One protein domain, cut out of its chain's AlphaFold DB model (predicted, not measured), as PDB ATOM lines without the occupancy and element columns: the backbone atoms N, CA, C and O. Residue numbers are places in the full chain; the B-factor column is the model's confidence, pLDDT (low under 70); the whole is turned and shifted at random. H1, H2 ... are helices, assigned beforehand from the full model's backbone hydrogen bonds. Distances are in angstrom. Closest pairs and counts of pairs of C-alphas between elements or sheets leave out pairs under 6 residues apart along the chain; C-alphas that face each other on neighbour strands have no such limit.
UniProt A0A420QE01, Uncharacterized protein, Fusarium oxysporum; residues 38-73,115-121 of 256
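Overview. This is residues 38 to 73 and 115 to 121 of the 256 residues of an uncharacterized protein of Fusarium oxysporum (UniProt A0A420QE01). The longest helix, H3, reaches away as an arm from one end of a helical hairpin made by H1 and H2, and its residues 66 to 73 stick out free. The short helix H4 packs on H1, away from H3, and the four helices make an open arc rather than a closed bundle. The printed part has 43 residues with four named helices, H1, H2, H3 and H4 in chain order, and no named strand; its class is all helix. The whole is only just loose, close to compact, with a radius of gyration of the C-alphas of 11.1 A, and its C-alphas span 29 by 21 by 17 A.

Along the chain. H3 is residues 59 to 73, 20.9 A from first to last C-alpha; C-alpha 59 is at (10.597, 13.655, -15.680) and C-alpha 73 at (23.955, -2.403, -14.783). Before it comes H2, residues 48 to 57, 14.4 A long. H1 is residues 38 to 45, 10.7 A long, with C-alpha 38 at (0.777, 3.166, -19.105). H4 is residues 117 to 121, 6.1 A long, and its last C-alpha is at (-7.897, -3.979, -14.808).

Arrangement. H3 and H2 only just touch, with 3 pairs of C-alphas within 8 A, and they touch only at the corner by their link. H3 touches H2 with residues 61 to 62 alone, and the closest C-alphas of the two helices, those of Leu 55 and Arg 62, are 5.1 A apart. The lines of H2 and H3 stand at a steep tilt of 61 degrees, opposite ways. H2 touches H1, with the closest C-alphas, those of Tyr 39 and Gly 51, 5.1 A apart. H1 and H2 form a helical hairpin, at a shallow tilt of 12 degrees, opposite ways. H1 touches H4, with the closest C-alphas, those of Tyr 41 and Leu 118, 7.0 A apart. H3 is apart from H1 and from H4, and H2 is apart from H4. In H1, H2, H3 and H4 every backbone O i to N i+4 pair is within hydrogen-bond range.

Size, cuts and confidence. The two C-alphas farthest apart, those of Ser 73 and Trp 121, are 31.9 A apart. Without residues 66 to 73, which stand free, the body has 35 residues and spans 27 by 17 by 12 A. Residues 74 to 114 are not printed, and C-alphas 73 and 115 are 26.7 A apart across this cut. The links H1 to H2 and H2 to H3 are tight, and the link H3 to H4 is across the cut. The mean pLDDT of the printed part is 70.0; residue 49, residues 63 to 73 and residues 115 to 117 are under 70, where the model's confidence is low.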
ATOM      1  N   ILE A  38       1.003   2.815 -17.695       80.94
ATOM      2  CA  ILE A  38       0.777   3.166 -19.105       80.94
ATOM      3  C   ILE A  38       2.040   2.896 -19.933       80.94
ATOM      4  O   ILE A  38       1.949   2.359 -21.041       80.94
ATOM      5  N   TYR A  39       3.215   3.237 -19.403       81.38
ATOM      6  CA  TYR A  39       4.492   2.957 -20.049       81.38
ATOM      7  C   TYR A  39       4.698   1.451 -20.259       81.38
ATOM      8  O   TYR A  39       4.992   1.024 -21.380       81.38
ATOM      9  N   ASP A  40       4.454   0.643 -19.226       78.38
ATOM     10  CA  ASP A  40       4.539  -0.817 -19.302       78.38
ATOM     11  C   ASP A  40       3.564  -1.394 -20.332       78.38
ATOM     12  O   ASP A  40       3.924  -2.290 -21.104       78.38
ATOM     13  N   TYR A  41       2.349  -0.842 -20.418       79.06
ATOM     14  CA  TYR A  41       1.398  -1.218 -21.458       79.06
ATOM     15  C   TYR A  41       1.943  -0.918 -22.859       79.06
ATOM     16  O   TYR A  41       1.980  -1.820 -23.702       79.06
ATOM     17  N   PHE A  42       2.433   0.298 -23.118       80.81
ATOM     18  CA  PHE A  42       3.014   0.639 -24.419       80.81
ATOM     19  C   PHE A  42       4.205  -0.247 -24.774       80.81
ATOM     20  O   PHE A  42       4.326  -0.668 -25.925       80.81
ATOM     21  N   PHE A  43       5.042  -0.584 -23.796       76.88
ATOM     22  CA  PHE A  43       6.155  -1.501 -23.996       76.88
ATOM     23  C   PHE A  43       5.669  -2.918 -24.335       76.88
ATOM     24  O   PHE A  43       6.162  -3.524 -25.285       76.88
ATOM     25  N   SER A  44       4.657  -3.426 -23.622       71.81
ATOM     26  CA  SER A  44       4.094  -4.768 -23.844       71.81
ATOM     27  C   SER A  44       3.449  -4.944 -25.224       71.81
ATOM     28  O   SER A  44       3.530  -6.023 -25.808       71.81
ATOM     29  N   VAL A  45       2.860  -3.878 -25.778       73.06
ATOM     30  CA  VAL A  45       2.181  -3.875 -27.089       73.06
ATOM     31  C   VAL A  45       3.134  -3.490 -28.238       73.06
ATOM     32  O   VAL A  45       2.764  -3.550 -29.408       73.06
ATOM     33  N   GLY A  46       4.386  -3.125 -27.937       71.69
ATOM     34  CA  GLY A  46       5.389  -2.729 -28.934       71.69
ATOM     35  C   GLY A  46       5.250  -1.285 -29.438       71.69
ATOM     36  O   GLY A  46       5.814  -0.925 -30.472       71.69
ATOM     37  N   MET A  47       4.524  -0.430 -28.714       75.50
ATOM     38  CA  MET A  47       4.359   1.000 -28.998       75.50
ATOM     39  C   MET A  47       5.505   1.835 -28.400       75.50
ATOM     40  O   MET A  47       5.291   2.769 -27.624       75.50
ATOM     41  N   PHE A  48       6.744   1.520 -28.782       74.94
ATOM     42  CA  PHE A  48       7.950   2.125 -28.197       74.94
ATOM     43  C   PHE A  48       8.017   3.651 -28.354       74.94
ATOM     44  O   PHE A  48       8.462   4.344 -27.444       74.94
ATOM     45  N   SER A  49       7.523   4.195 -29.471       67.94
ATOM     46  CA  SER A  49       7.481   5.645 -29.708       67.94
ATOM     47  C   SER A  49       6.567   6.380 -28.723       67.94
ATOM     48  O   SER A  49       6.866   7.504 -28.328       67.94
ATOM     49  N   CYS A  50       5.467   5.748 -28.305       74.50
ATOM     50  CA  CYS A  50       4.531   6.316 -27.336       74.50
ATOM     51  C   CYS A  50       5.090   6.231 -25.913       74.50
ATOM     52  O   CYS A  50       5.003   7.207 -25.176       74.50
ATOM     53  N   GLY A  51       5.742   5.115 -25.565       78.25
ATOM     54  CA  GLY A  51       6.483   5.002 -24.307       78.25
ATOM     55  C   GLY A  51       7.595   6.051 -24.196       78.25
ATOM     56  O   GLY A  51       7.728   6.707 -23.169       78.25
ATOM     57  N   GLN A  52       8.338   6.288 -25.281       73.56
ATOM     58  CA  GLN A  52       9.386   7.311 -25.314       73.56
ATOM     59  C   GLN A  52       8.828   8.737 -25.199       73.56
ATOM     60  O   GLN A  52       9.411   9.567 -24.506       73.56
ATOM     61  N   ALA A  53       7.699   9.033 -25.849       75.44
ATOM     62  CA  ALA A  53       7.028  10.322 -25.700       75.44
ATOM     63  C   ALA A  53       6.560  10.553 -24.252       75.44
ATOM     64  O   ALA A  53       6.780  11.637 -23.718       75.44
ATOM     65  N   LEU A  54       6.007   9.521 -23.606       78.88
ATOM     66  CA  LEU A  54       5.566   9.576 -22.212       78.88
ATOM     67  C   LEU A  54       6.732   9.844 -21.244       78.88
ATOM     68  O   LEU A  54       6.625  10.708 -20.377       78.88
ATOM     69  N   LEU A  55       7.879   9.184 -21.448       78.81
ATOM     70  CA  LEU A  55       9.110   9.441 -20.682       78.81
ATOM     71  C   LEU A  55       9.664  10.858 -20.883       78.81
ATOM     72  O   LEU A  55      10.331  11.404 -20.007       78.81
ATOM     73  N   ASN A  56       9.439  11.461 -22.048       74.31
ATOM     74  CA  ASN A  56       9.884  12.827 -22.302       74.31
ATOM     75  C   ASN A  56       8.965  13.866 -21.651       74.31
ATOM     76  O   ASN A  56       9.452  14.927 -21.268       74.31
ATOM     77  N   SER A  57       7.669  13.563 -21.514       77.88
ATOM     78  CA  SER A  57       6.705  14.433 -20.834       77.88
ATOM     79  C   SER A  57       6.748  14.328 -19.309       77.88
ATOM     80  O   SER A  57       6.402  15.297 -18.642       77.88
ATOM     81  N   ASP A  58       7.169  13.186 -18.759       75.75
ATOM     82  CA  ASP A  58       7.217  12.950 -17.314       75.75
ATOM     83  C   ASP A  58       8.655  12.699 -16.839       75.75
ATOM     84  O   ASP A  58       9.249  11.638 -17.049       75.75
ATOM     85  N   CYS A  59       9.234  13.712 -16.192       70.19
ATOM     86  CA  CYS A  59      10.597  13.655 -15.680       70.19
ATOM     87  C   CYS A  59      10.759  12.686 -14.504       70.19
ATOM     88  O   CYS A  59      11.818  12.069 -14.394       70.19
ATOM     89  N   ASN A  60       9.731  12.516 -13.670       70.31
ATOM     90  CA  ASN A  60       9.774  11.619 -12.520       70.31
ATOM     91  C   ASN A  60       9.796  10.168 -12.997       70.31
ATOM     92  O   ASN A  60      10.663   9.398 -12.586       70.31
ATOM     93  N   LEU A  61       8.933   9.837 -13.961       72.56
ATOM     94  CA  LEU A  61       8.932   8.528 -14.610       72.56
ATOM     95  C   LEU A  61      10.275   8.239 -15.296       72.56
ATOM     96  O   LEU A  61      10.809   7.134 -15.205       72.56
ATOM     97  N   ARG A  62      10.855   9.234 -15.978       71.75
ATOM     98  CA  ARG A  62      12.167   9.080 -16.620       71.75
ATOM     99  C   ARG A  62      13.263   8.761 -15.610       71.75
ATOM    100  O   ARG A  62      14.082   7.891 -15.885       71.75
ATOM    101  N   HIS A  63      13.285   9.453 -14.473       69.62
ATOM    102  CA  HIS A  63      14.249   9.184 -13.408       69.62
ATOM    103  C   HIS A  63      14.067   7.773 -12.845       69.62
ATOM    104  O   HIS A  63      15.044   7.041 -12.769       69.62
ATOM    105  N   GLU A  64      12.834   7.343 -12.573       69.69
ATOM    106  CA  GLU A  64      12.538   5.997 -12.063       69.69
ATOM    107  C   GLU A  64      13.005   4.890 -13.024       69.69
ATOM    108  O   GLU A  64      13.684   3.943 -12.620       69.69
ATOM    109  N   VAL A  65      12.717   5.033 -14.321       67.44
ATOM    110  CA  VAL A  65      13.149   4.068 -15.345       67.44
ATOM    111  C   VAL A  65      14.672   4.064 -15.509       67.44
ATOM    112  O   VAL A  65      15.271   2.997 -15.673       67.44
ATOM    113  N   MET A  66      15.322   5.231 -15.460       69.56
ATOM    114  CA  MET A  66      16.782   5.322 -15.548       69.56
ATOM    115  C   MET A  66      17.481   4.790 -14.294       69.56
ATOM    116  O   MET A  66      18.489   4.099 -14.432       69.56
ATOM    117  N   ASP A  67      16.944   5.040 -13.101       63.44
ATOM    118  CA  ASP A  67      17.454   4.501 -11.839       63.44
ATOM    119  C   ASP A  67      17.346   2.975 -11.827       63.44
ATOM    120  O   ASP A  67      18.306   2.281 -11.485       63.44
ATOM    121  N   TYR A  68      16.221   2.432 -12.296       60.59
ATOM    122  CA  TYR A  68      16.036   0.991 -12.437       60.59
ATOM    123  C   TYR A  68      17.024   0.372 -13.444       60.59
ATOM    124  O   TYR A  68      17.653  -0.651 -13.161       60.59
ATOM    125  N   ALA A  69      17.248   1.017 -14.594       58.25
ATOM    126  CA  ALA A  69      18.251   0.584 -15.573       58.25
ATOM    127  C   ALA A  69      19.701   0.701 -15.039       58.25
ATOM    128  O   ALA A  69      20.554  -0.152 -15.310       58.25
ATOM    129  N   GLY A  70      19.985   1.726 -14.231       46.62
ATOM    130  CA  GLY A  70      21.269   1.927 -13.555       46.62
ATOM    131  C   GLY A  70      21.556   0.869 -12.484       46.62
ATOM    132  O   GLY A  70      22.689   0.407 -12.343       46.62
ATOM    133  N   GLN A  71      20.526   0.412 -11.772       50.22
ATOM    134  CA  GLN A  71      20.647  -0.669 -10.789       50.22
ATOM    135  C   GLN A  71      20.872  -2.042 -11.437       50.22
ATOM    136  O   GLN A  71      21.633  -2.859 -10.912       50.22
ATOM    137  N   GLN A  72      20.286  -2.300 -12.611       48.19
ATOM    138  CA  GLN A  72      20.565  -3.538 -13.348       48.19
ATOM    139  C   GLN A  72      22.009  -3.597 -13.863       48.19
ATOM    140  O   GLN A  72      22.645  -4.644 -13.786       48.19
ATOM    141  N   SER A  73      22.567  -2.465 -14.297       45.75
ATOM    142  CA  SER A  73      23.955  -2.403 -14.783       45.75
ATOM    143  C   SER A  73      25.015  -2.479 -13.673       45.75
ATOM    144  O   SER A  73      26.150  -2.865 -13.942       45.75
ATOM    145  N   PRO A 115      -0.790  -9.827 -19.981       51.44
ATOM    146  CA  PRO A 115      -1.407  -8.566 -20.362       51.44
ATOM    147  C   PRO A 115      -1.088  -7.542 -19.279       51.44
ATOM    148  O   PRO A 115      -1.321  -7.823 -18.104       51.44
ATOM    149  N   ALA A 116      -0.506  -6.398 -19.668       61.09
ATOM    150  CA  ALA A 116      -0.096  -5.380 -18.708       61.09
ATOM    151  C   ALA A 116      -1.245  -5.158 -17.725       61.09
ATOM    152  O   ALA A 116      -2.400  -5.056 -18.141       61.09
ATOM    153  N   LEU A 117      -0.946  -5.145 -16.430       67.94
ATOM    154  CA  LEU A 117      -1.955  -5.167 -15.372       67.94
ATOM    155  C   LEU A 117      -3.031  -4.080 -15.557       67.94
ATOM    156  O   LEU A 117      -4.209  -4.317 -15.284       67.94
ATOM    157  N   LEU A 118      -2.654  -2.934 -16.134       72.94
ATOM    158  CA  LEU A 118      -3.569  -1.880 -16.568       72.94
ATOM    159  C   LEU A 118      -4.641  -2.358 -17.559       72.94
ATOM    160  O   LEU A 118      -5.813  -2.027 -17.401       72.94
ATOM    161  N   TYR A 119      -4.261  -3.138 -18.569       70.25
ATOM    162  CA  TYR A 119      -5.171  -3.695 -19.567       70.25
ATOM    163  C   TYR A 119      -6.171  -4.661 -18.927       70.25
ATOM    164  O   TYR A 119      -7.373  -4.540 -19.152       70.25
ATOM    165  N   GLN A 120      -5.703  -5.573 -18.071       72.94
ATOM    166  CA  GLN A 120      -6.582  -6.513 -17.370       72.94
ATOM    167  C   GLN A 120      -7.553  -5.794 -16.423       72.94
ATOM    168  O   GLN A 120      -8.748  -6.111 -16.395       72.94
ATOM    169  N   TRP A 121      -7.059  -4.810 -15.669       81.00
ATOM    170  CA  TRP A 121      -7.897  -3.979 -14.808       81.00
ATOM    171  C   TRP A 121      -8.936  -3.211 -15.628       81.00
ATOM    172  O   TRP A 121     -10.120  -3.236 -15.292       81.00
TER     173      TRP A 121